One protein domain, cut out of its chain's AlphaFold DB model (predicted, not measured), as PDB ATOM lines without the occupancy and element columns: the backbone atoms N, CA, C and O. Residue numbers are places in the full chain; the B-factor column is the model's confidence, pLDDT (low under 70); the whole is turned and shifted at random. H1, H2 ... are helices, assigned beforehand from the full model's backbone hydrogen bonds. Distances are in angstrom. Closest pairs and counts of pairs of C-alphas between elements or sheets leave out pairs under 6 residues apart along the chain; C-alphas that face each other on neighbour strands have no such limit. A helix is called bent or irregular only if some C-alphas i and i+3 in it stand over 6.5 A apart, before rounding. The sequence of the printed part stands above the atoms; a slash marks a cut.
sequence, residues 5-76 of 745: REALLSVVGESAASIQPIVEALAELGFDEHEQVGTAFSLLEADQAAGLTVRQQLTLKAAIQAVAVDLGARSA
ATOM      1  N   ARG A   5    -275.197-211.331-222.506       96.19
ATOM      2  CA  ARG A   5    -276.038-210.139-222.650       96.19
ATOM      3  C   ARG A   5    -277.473-210.334-222.153       96.19
ATOM      4  O   ARG A   5    -278.016-209.461-221.483       96.19
ATOM      5  N   GLU A   6    -278.103-211.463-222.476       95.81
ATOM      6  CA  GLU A   6    -279.466-211.776-222.023       95.81
ATOM      7  C   GLU A   6    -279.529-212.050-220.516       95.81
ATOM      8  O   GLU A   6    -280.507-211.667-219.879       95.81
ATOM      9  N   ALA A   7    -278.495-212.669-219.934       95.56
ATOM     10  CA  ALA A   7    -278.410-212.872-218.490       95.56
ATOM     11  C   ALA A   7    -278.296-211.532-217.744       95.56
ATOM     12  O   ALA A   7    -279.044-211.303-216.794       95.56
ATOM     13  N   LEU A   8    -277.446-210.615-218.215       95.69
ATOM     14  CA  LEU A   8    -277.317-209.267-217.646       95.69
ATOM     15  C   LEU A   8    -278.617-208.454-217.786       95.69
ATOM     16  O   LEU A   8    -279.062-207.838-216.823       95.69
ATOM     17  N   LEU A   9    -279.292-208.522-218.941       95.69
ATOM     18  CA  LEU A   9    -280.612-207.899-219.145       95.69
ATOM     19  C   LEU A   9    -281.756-208.567-218.359       95.69
ATOM     20  O   LEU A   9    -282.857-208.018-218.323       95.69
ATOM     21  N   SER A  10    -281.538-209.740-217.754       92.81
ATOM     22  CA  SER A  10    -282.539-210.382-216.891       92.81
ATOM     23  C   SER A  10    -282.540-209.848-215.453       92.81
ATOM     24  O   SER A  10    -283.499-210.091-214.718       92.81
ATOM     25  N   VAL A  11    -281.500-209.101-215.059       92.31
ATOM     26  CA  VAL A  11    -281.409-208.446-213.747       92.31
ATOM     27  C   VAL A  11    -282.404-207.281-213.686       92.31
ATOM     28  O   VAL A  11    -282.520-206.472-214.609       92.31
ATOM     29  N   VAL A  12    -283.176-207.210-212.599       86.44
ATOM     30  CA  VAL A  12    -284.221-206.189-212.436       86.44
ATOM     31  C   VAL A  12    -283.582-204.802-212.326       86.44
ATOM     32  O   VAL A  12    -282.594-204.623-211.629       86.44
ATOM     33  N   GLY A  13    -284.153-203.815-213.021       83.19
ATOM     34  CA  GLY A  13    -283.643-202.438-213.025       83.19
ATOM     35  C   GLY A  13    -282.533-202.165-214.045       83.19
ATOM     36  O   GLY A  13    -282.145-201.007-214.212       83.19
ATOM     37  N   GLU A  14    -282.071-203.187-214.769       93.62
ATOM     38  CA  GLU A  14    -281.018-203.053-215.771       93.62
ATOM     39  C   GLU A  14    -281.540-202.819-217.195       93.62
ATOM     40  O   GLU A  14    -282.684-203.103-217.559       93.62
ATOM     41  N   SER A  15    -280.678-202.222-218.016       92.94
ATOM     42  CA  SER A  15    -280.978-201.759-219.368       92.94
ATOM     43  C   SER A  15    -279.766-201.947-220.273       92.94
ATOM     44  O   SER A  15    -278.633-202.009-219.802       92.94
ATOM     45  N   ALA A  16    -279.972-201.944-221.593       93.75
ATOM     46  CA  ALA A  16    -278.871-202.070-222.552       93.75
ATOM     47  C   ALA A  16    -277.776-200.996-222.388       93.75
ATOM     48  O   ALA A  16    -276.641-201.249-222.766       93.75
ATOM     49  N   ALA A  17    -278.100-199.821-221.832       91.19
ATOM     50  CA  ALA A  17    -277.127-198.762-221.574       91.19
ATOM     51  C   ALA A  17    -276.366-198.951-220.249       91.19
ATOM     52  O   ALA A  17    -275.193-198.600-220.176       91.19
ATOM     53  N   SER A  18    -277.006-199.502-219.213       89.25
ATOM     54  CA  SER A  18    -276.382-199.691-217.895       89.25
ATOM     55  C   SER A  18    -275.502-200.942-217.823       89.25
ATOM     56  O   SER A  18    -274.489-200.919-217.127       89.25
ATOM     57  N   ILE A  19    -275.810-201.981-218.612       96.44
ATOM     58  CA  ILE A  19    -274.960-203.181-218.725       96.44
ATOM     59  C   ILE A  19    -273.783-203.019-219.699       96.44
ATOM     60  O   ILE A  19    -272.899-203.870-219.709       96.44
ATOM     61  N   GLN A  20    -273.754-201.963-220.521       96.69
ATOM     62  CA  GLN A  20    -272.731-201.785-221.559       96.69
ATOM     63  C   GLN A  20    -271.290-201.784-220.995       96.69
ATOM     64  O   GLN A  20    -270.464-202.507-221.548       96.69
ATOM     65  N   PRO A  21    -270.978-201.114-219.863       95.31
ATOM     66  CA  PRO A  21    -269.637-201.185-219.272       95.31
ATOM     67  C   PRO A  21    -269.294-202.573-218.708       95.31
ATOM     68  O   PRO A  21    -268.131-202.958-218.700       95.31
ATOM     69  N   ILE A  22    -270.298-203.353-218.277       95.75
ATOM     70  CA  ILE A  22    -270.104-204.750-217.849       95.75
ATOM     71  C   ILE A  22    -269.709-205.601-219.054       95.75
ATOM     72  O   ILE A  22    -268.752-206.362-218.982       95.75
ATOM     73  N   VAL A  23    -270.415-205.445-220.177       96.44
ATOM     74  CA  VAL A  23    -270.095-206.131-221.435       96.44
ATOM     75  C   VAL A  23    -268.684-205.782-221.919       96.44
ATOM     76  O   VAL A  23    -267.943-206.679-222.310       96.44
ATOM     77  N   GLU A  24    -268.288-204.511-221.848       96.25
ATOM     78  CA  GLU A  24    -266.948-204.060-222.241       96.25
ATOM     79  C   GLU A  24    -265.853-204.659-221.340       96.25
ATOM     80  O   GLU A  24    -264.897-205.236-221.859       96.25
ATOM     81  N   ALA A  25    -266.028-204.650-220.014       94.62
ATOM     82  CA  ALA A  25    -265.085-205.284-219.084       94.62
ATOM     83  C   ALA A  25    -264.988-206.815-219.269       94.62
ATOM     84  O   ALA A  25    -263.911-207.396-219.137       94.62
ATOM     85  N   LEU A  26    -266.093-207.487-219.609       94.75
ATOM     86  CA  LEU A  26    -266.083-208.921-219.925       94.75
ATOM     87  C   LEU A  26    -265.382-209.219-221.259       94.75
ATOM     88  O   LEU A  26    -264.677-210.225-221.356       94.75
ATOM     89  N   ALA A  27    -265.505-208.335-222.252       95.19
ATOM     90  CA  ALA A  27    -264.786-208.453-223.518       95.19
ATOM     91  C   ALA A  27    -263.264-208.294-223.343       95.19
ATOM     92  O   ALA A  27    -262.501-209.013-223.990       95.19
ATOM     93  N   GLU A  28    -262.804-207.427-222.431       94.00
ATOM     94  CA  GLU A  28    -261.379-207.321-222.064       94.00
ATOM     95  C   GLU A  28    -260.836-208.600-221.401       94.00
ATOM     96  O   GLU A  28    -259.675-208.958-221.604       94.00
ATOM     97  N   LEU A  29    -261.686-209.337-220.676       91.75
ATOM     98  CA  LEU A  29    -261.380-210.664-220.123       91.75
ATOM     99  C   LEU A  29    -261.522-211.810-221.148       91.75
ATOM    100  O   LEU A  29    -261.233-212.961-220.822       91.75
ATOM    101  N   GLY A  30    -261.926-211.511-222.387       94.06
ATOM    102  CA  GLY A  30    -262.030-212.472-223.489       94.06
ATOM    103  C   GLY A  30    -263.388-213.164-223.647       94.06
ATOM    104  O   GLY A  30    -263.470-214.115-224.423       94.06
ATOM    105  N   PHE A  31    -264.438-212.706-222.957       93.62
ATOM    106  CA  PHE A  31    -265.799-213.238-223.091       93.62
ATOM    107  C   PHE A  31    -266.613-212.442-224.123       93.62
ATOM    108  O   PHE A  31    -266.690-211.216-224.057       93.62
ATOM    109  N   ASP A  32    -267.272-213.130-225.057       93.12
ATOM    110  CA  ASP A  32    -268.150-212.495-226.055       93.12
ATOM    111  C   ASP A  32    -269.570-212.297-225.479       93.12
ATOM    112  O   ASP A  32    -270.117-213.194-224.834       93.12
ATOM    113  N   GLU A  33    -270.219-211.148-225.709       93.25
ATOM    114  CA  GLU A  33    -271.559-210.879-225.151       93.25
ATOM    115  C   GLU A  33    -272.650-211.845-225.661       93.25
ATOM    116  O   GLU A  33    -273.691-212.024-225.015       93.25
ATOM    117  N   HIS A  34    -272.404-212.490-226.804       93.88
ATOM    118  CA  HIS A  34    -273.226-213.534-227.409       93.88
ATOM    119  C   HIS A  34    -272.771-214.957-227.037       93.88
ATOM    120  O   HIS A  34    -273.411-215.930-227.453       93.88
ATOM    121  N   GLU A  35    -271.706-215.116-226.244       91.12
ATOM    122  CA  GLU A  35    -271.278-216.415-225.730       91.12
ATOM    123  C   GLU A  35    -272.339-217.021-224.798       91.12
ATOM    124  O   GLU A  35    -273.126-216.333-224.136       91.12
ATOM    125  N   GLN A  36    -272.388-218.354-224.757       90.38
ATOM    126  CA  GLN A  36    -273.311-219.072-223.891       90.38
ATOM    127  C   GLN A  36    -272.831-219.052-222.445       90.38
ATOM    128  O   GLN A  36    -271.755-219.544-222.106       90.38
ATOM    129  N   VAL A  37    -273.718-218.583-221.573       87.38
ATOM    130  CA  VAL A  37    -273.415-218.285-220.170       87.38
ATOM    131  C   VAL A  37    -272.875-219.490-219.389       87.38
ATOM    132  O   VAL A  37    -272.085-219.322-218.468       87.38
ATOM    133  N   GLY A  38    -273.282-220.711-219.753       80.56
ATOM    134  CA  GLY A  38    -273.010-221.921-218.972       80.56
ATOM    135  C   GLY A  38    -271.527-222.205-218.723       80.56
ATOM    136  O   GLY A  38    -271.164-222.514-217.594       80.56
ATOM    137  N   THR A  39    -270.677-222.080-219.745       70.00
ATOM    138  CA  THR A  39    -269.226-222.277-219.582       70.00
ATOM    139  C   THR A  39    -268.558-220.982-219.124       70.00
ATOM    140  O   THR A  39    -267.755-221.014-218.195       70.00
ATOM    141  N   ALA A  40    -268.946-219.842-219.706       76.00
ATOM    142  CA  ALA A  40    -268.362-218.535-219.409       76.00
ATOM    143  C   ALA A  40    -268.473-218.155-217.920       76.00
ATOM    144  O   ALA A  40    -267.465-217.924-217.258       76.00
ATOM    145  N   PHE A  41    -269.681-218.186-217.345       83.25
ATOM    146  CA  PHE A  41    -269.898-217.831-215.935       83.25
ATOM    147  C   PHE A  41    -269.424-218.908-214.949       83.25
ATOM    148  O   PHE A  41    -269.359-218.643-213.755       83.25
ATOM    149  N   SER A  42    -269.061-220.109-215.416       77.44
ATOM    150  CA  SER A  42    -268.421-221.128-214.564       77.44
ATOM    151  C   SER A  42    -266.924-220.878-214.329       77.44
ATOM    152  O   SER A  42    -266.329-221.522-213.469       77.44
ATOM    153  N   LEU A  43    -266.326-219.955-215.094       74.38
ATOM    154  CA  LEU A  43    -264.908-219.584-215.042       74.38
ATOM    155  C   LEU A  43    -264.681-218.139-214.564       74.38
ATOM    156  O   LEU A  43    -263.543-217.756-214.306       74.38
ATOM    157  N   LEU A  44    -265.751-217.347-214.474       79.38
ATOM    158  CA  LEU A  44    -265.720-215.920-214.184       79.38
ATOM    159  C   LEU A  44    -265.989-215.656-212.698       79.38
ATOM    160  O   LEU A  44    -267.128-215.749-212.239       79.38
ATOM    161  N   GLU A  45    -264.959-215.226-211.975       79.12
ATOM    162  CA  GLU A  45    -265.147-214.559-210.686       79.12
ATOM    163  C   GLU A  45    -265.461-213.084-210.956       79.12
ATOM    164  O   GLU A  45    -264.681-212.391-211.605       79.12
ATOM    165  N   ALA A  46    -266.594-212.574-210.466       73.81
ATOM    166  CA  ALA A  46    -267.042-211.212-210.791       73.81
ATOM    167  C   ALA A  46    -266.061-210.105-210.348       73.81
ATOM    168  O   ALA A  46    -266.078-209.011-210.909       73.81
ATOM    169  N   ASP A  47    -265.183-210.402-209.387       76.75
ATOM    170  CA  ASP A  47    -264.142-209.493-208.894       76.75
ATOM    171  C   ASP A  47    -262.926-209.397-209.847       76.75
ATOM    172  O   ASP A  47    -262.045-208.564-209.644       76.75
ATOM    173  N   GLN A  48    -262.872-210.212-210.914       81.94
ATOM    174  CA  GLN A  48    -261.867-210.107-211.986       81.94
ATOM    175  C   GLN A  48    -262.176-208.981-212.986       81.94
ATOM    176  O   GLN A  48    -261.272-208.522-213.686       81.94
ATOM    177  N   ALA A  49    -263.430-208.524-213.063       84.00
ATOM    178  CA  ALA A  49    -263.850-207.443-213.953       84.00
ATOM    179  C   ALA A  49    -263.488-206.074-213.347       84.00
ATOM    180  O   ALA A  49    -264.289-205.422-212.669       84.00
ATOM    181  N   ALA A  50    -262.242-205.658-213.573       82.12
ATOM    182  CA  ALA A  50    -261.724-204.362-213.145       82.12
ATOM    183  C   ALA A  50    -262.477-203.189-213.806       82.12
ATOM    184  O   ALA A  50    -263.042-203.318-214.888       82.12
ATOM    185  N   GLY A  51    -262.483-202.025-213.148       86.50
ATOM    186  CA  GLY A  51    -263.108-200.803-213.673       86.50
ATOM    187  C   GLY A  51    -264.639-200.735-213.562       86.50
ATOM    188  O   GLY A  51    -265.215-199.698-213.883       86.50
ATOM    189  N   LEU A  52    -265.302-201.790-213.077       88.56
ATOM    190  CA  LEU A  52    -266.737-201.770-212.787       88.56
ATOM    191  C   LEU A  52    -267.049-201.059-211.464       88.56
ATOM    192  O   LEU A  52    -266.397-201.292-210.449       88.56
ATOM    193  N   THR A  53    -268.116-200.258-211.462       86.81
ATOM    194  CA  THR A  53    -268.706-199.694-210.235       86.81
ATOM    195  C   THR A  53    -269.318-200.793-209.358       86.81
ATOM    196  O   THR A  53    -269.689-201.862-209.852       86.81
ATOM    197  N   VAL A  54    -269.517-200.525-208.061       76.19
ATOM    198  CA  VAL A  54    -270.127-201.483-207.111       76.19
ATOM    199  C   VAL A  54    -271.473-202.016-207.625       76.19
ATOM    200  O   VAL A  54    -271.719-203.222-207.599       76.19
ATOM    201  N   ARG A  55    -272.326-201.148-208.188       80.94
ATOM    202  CA  ARG A  55    -273.605-201.548-208.801       80.94
ATOM    203  C   ARG A  55    -273.417-202.513-209.976       80.94
ATOM    204  O   ARG A  55    -274.168-203.479-210.110       80.94
ATOM    205  N   GLN A  56    -272.433-202.260-210.836       88.75
ATOM    206  CA  GLN A  56    -272.134-203.105-211.995       88.75
ATOM    207  C   GLN A  56    -271.575-204.470-211.574       88.75
ATOM    208  O   GLN A  56    -271.984-205.490-212.128       88.75
ATOM    209  N   GLN A  57    -270.729-204.515-210.542       86.44
ATOM    210  CA  GLN A  57    -270.262-205.770-209.943       86.44
ATOM    211  C   GLN A  57    -271.412-206.565-209.304       86.44
ATOM    212  O   GLN A  57    -271.508-207.773-209.512       86.44
ATOM    213  N   LEU A  58    -272.322-205.905-208.575       81.00
ATOM    214  CA  LEU A  58    -273.522-206.546-208.018       81.00
ATOM    215  C   LEU A  58    -274.444-207.090-209.119       81.00
ATOM    216  O   LEU A  58    -274.912-208.221-209.019       81.00
ATOM    217  N   THR A  59    -274.635-206.332-210.201       87.69
ATOM    218  CA  THR A  59    -275.392-206.762-211.391       87.69
ATOM    219  C   THR A  59    -274.776-208.006-212.034       87.69
ATOM    220  O   THR A  59    -275.486-208.966-212.337       87.69
ATOM    221  N   LEU A  60    -273.448-208.036-212.187       91.88
ATOM    222  CA  LEU A  60    -272.728-209.197-212.706       91.88
ATOM    223  C   LEU A  60    -272.873-210.417-211.776       91.88
ATOM    224  O   LEU A  60    -273.213-211.506-212.242       91.88
ATOM    225  N   LYS A  61    -272.711-210.236-210.457       88.06
ATOM    226  CA  LYS A  61    -272.913-211.297-209.450       88.06
ATOM    227  C   LYS A  61    -274.348-211.842-209.472       88.06
ATOM    228  O   LYS A  61    -274.532-213.058-209.438       88.06
ATOM    229  N   ALA A  62    -275.356-210.977-209.601       85.94
ATOM    230  CA  ALA A  62    -276.759-211.374-209.711       85.94
ATOM    231  C   ALA A  62    -277.035-212.196-210.984       85.94
ATOM    232  O   ALA A  62    -277.694-213.236-210.913       85.94
ATOM    233  N   ALA A  63    -276.482-211.790-212.133       89.88
ATOM    234  CA  ALA A  63    -276.600-212.540-213.385       89.88
ATOM    235  C   ALA A  63    -275.938-213.931-213.298       89.88
ATOM    236  O   ALA A  63    -276.525-214.919-213.746       89.88
ATOM    237  N   ILE A  64    -274.760-214.034-212.665       88.94
ATOM    238  CA  ILE A  64    -274.071-215.314-212.414       88.94
ATOM    239  C   ILE A  64    -274.931-216.243-211.545       88.94
ATOM    240  O   ILE A  64    -275.173-217.397-211.912       88.94
ATOM    241  N   GLN A  65    -275.460-215.733-210.431       84.25
ATOM    242  CA  GLN A  65    -276.304-216.510-209.519       84.25
ATOM    243  C   GLN A  65    -277.611-216.977-210.177       84.25
ATOM    244  O   GLN A  65    -277.989-218.142-210.029       84.25
ATOM    245  N   ALA A  66    -278.281-216.113-210.948       83.88
ATOM    246  CA  ALA A  66    -279.521-216.457-211.643       83.88
ATOM    247  C   ALA A  66    -279.340-217.635-212.618       83.88
ATOM    248  O   ALA A  66    -280.173-218.545-212.661       83.88
ATOM    249  N   VAL A  67    -278.224-217.668-213.359       86.25
ATOM    250  CA  VAL A  67    -277.925-218.773-214.282       86.25
ATOM    251  C   VAL A  67    -277.523-220.051-213.543       86.25
ATOM    252  O   VAL A  67    -277.958-221.136-213.939       86.25
ATOM    253  N   ALA A  68    -276.773-219.956-212.441       79.75
ATOM    254  CA  ALA A  68    -276.430-221.118-211.620       79.75
ATOM    255  C   ALA A  68    -277.682-221.847-211.086       79.75
ATOM    256  O   ALA A  68    -277.733-223.081-211.086       79.75
ATOM    257  N   VAL A  69    -278.728-221.100-210.706       81.75
ATOM    258  CA  VAL A  69    -280.011-221.660-210.244       81.75
ATOM    259  C   VAL A  69    -280.768-222.386-211.368       81.75
ATOM    260  O   VAL A  69    -281.226-223.512-211.158       81.75
ATOM    261  N   ASP A  70    -280.872-221.811-212.573       76.50
ATOM    262  CA  ASP A  70    -281.545-222.461-213.718       76.50
ATOM    263  C   ASP A  70    -280.775-223.702-214.217       76.50
ATOM    264  O   ASP A  70    -281.380-224.721-214.564       76.50
ATOM    265  N   LEU A  71    -279.437-223.687-214.171       73.75
ATOM    266  CA  LEU A  71    -278.613-224.869-214.457       73.75
ATOM    267  C   LEU A  71    -278.803-225.976-213.408       73.75
ATOM    268  O   LEU A  71    -278.980-227.141-213.778       73.75
ATOM    269  N   GLY A  72    -278.844-225.627-212.117       63.00
ATOM    270  CA  GLY A  72    -279.134-226.571-211.032       63.00
ATOM    271  C   GLY A  72    -280.505-227.239-211.185       63.00
ATOM    272  O   GLY A  72    -280.615-228.467-211.107       63.00
ATOM    273  N   ALA A  73    -281.538-226.451-211.504       54.75
ATOM    274  CA  ALA A  73    -282.890-226.950-211.752       54.75
ATOM    275  C   ALA A  73    -282.961-227.914-212.954       54.75
ATOM    276  O   ALA A  73    -283.662-228.926-212.900       54.75
ATOM    277  N   ARG A  74    -282.200-227.650-214.027       52.00
ATOM    278  CA  ARG A  74    -282.158-228.508-215.227       52.00
ATOM    279  C   ARG A  74    -281.351-229.791-215.029       52.00
ATOM    280  O   ARG A  74    -281.727-230.829-215.582       52.00
ATOM    281  N   SER A  75    -280.295-229.762-214.213       46.97
ATOM    282  CA  SER A  75    -279.537-230.968-213.841       46.97
ATOM    283  C   SER A  75    -280.409-231.997-213.114       46.97
ATOM    284  O   SER A  75    -280.336-233.189-213.420       46.97
ATOM    285  N   ALA A  76    -281.314-231.547-212.235       39.47
ATOM    286  CA  ALA A  76    -282.240-232.428-211.517       39.47
ATOM    287  C   ALA A  76    -283.149-233.258-212.452       39.47
ATOM    288  O   ALA A  76    -283.524-234.378-212.115       39.47
TER     289      ALA A  76
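Overview. This is residues 5 to 76 of the 745 residues of an uncharacterized protein of Chlamydomonas reinhardtii (UniProt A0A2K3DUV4). One long helix, H4, lies over a layer made by the three shorter helices and their links, which sit on one side of it. H2 meets H4 near the beginning of both, making a corner nearly at a right angle, the one-turn helix H1 packs on H4 farther along, and H3, also one turn, lies near H4 still farther on; after H3, residues 41 to 53 fold back to where H4 begins, and residues 72 to 76 of H4 run on past its contacts with the other helices. The printed part has 72 residues with four named helices, in the order H1, H2, H3, H4, and no named strand. Its class is all helix, with 40 of the 72 residues in the named helices. The whole is compact, with a radius of gyration of the C-alphas of 11.5 A, and the C-alphas span 37 by 26 by 20 A.

Along the chain. The printed part begins with H1, residues 5 to 8, where C-alpha 5 stands at (-276.038, -210.139, -222.650); from its first to its last C-alpha it measures 5.2 A. After 11 residues comes H2, residues 20 to 28, which is 12.6 A long from C-alpha 20 at (-272.731, -201.785, -221.559) to C-alpha 28. Eight residues later H3 takes up residues 37 to 40, with 5.1 A between its first and last C-alphas. A stretch of 13 residues with no named element, residues 41 to 53, follows. H4, residues 54 to 76, is the longest helix, with 23 residues and 33.5 A from C-alpha 54 to C-alpha 76, which stands at (-282.240, -232.428, -211.517). None of the four helices is bent or irregular.

Arrangement. H4 is the hub, touching the three other helices, each with a part of its length alone. With residues 59 to 67 alone it touches H1, and the closest C-alphas of the two are those of Leu 8 and Ala 63, 5.4 A apart. With residues 56 to 60 alone it touches H2, where the closest C-alphas are those of Ile 22 and Gln 56, 6.4 A apart. The lines of H2 and H4 are about perpendicular, at 74 degrees. H4 and H3 only just touch, with 3 pairs of C-alphas within 8 A, and H4 does so with residues 67 to 71 alone; the closest C-alphas are those of Val 37 and Val 67, 7.4 A apart. H1 and H2 are close but not clearly touching, and their closest C-alphas, those of Arg 5 and Val 23, are 7.3 A apart. H1 and H3 are also close but not clearly touching, with the C-alphas of Ala 7 and Val 37 the closest at 7.6 A. H2 and H3 follow each other in the chain and are apart. In the backbones of H2 and H4 every O i to N i+4 pair is within hydrogen-bond range. H1 and H3 are too short for such a pair; the one O i to N i+3 pair of H3 is within range, and that of H1 is not.

Size, cuts and confidence. The two C-alphas farthest apart are those of Gly 51 and Ala 76, at 37.0 A, while the first and last printed C-alphas, those of Arg 5 and Ala 76, are 25.7 A apart. The printed part has no cut. The links from H1 to H2 and from H3 to H4 are long, and the link from H2 to H3 is short. The C-alphas of residues 41 to 53 lie 7 to 15 A from the mean of the C-alphas. The mean pLDDT of the printed part is 85.1; it is 96 for H1 and 95 for H2, but 78 for H3 and 77 for H4. Confidence is low, under 70, in residues 72 to 76, which belong to H4.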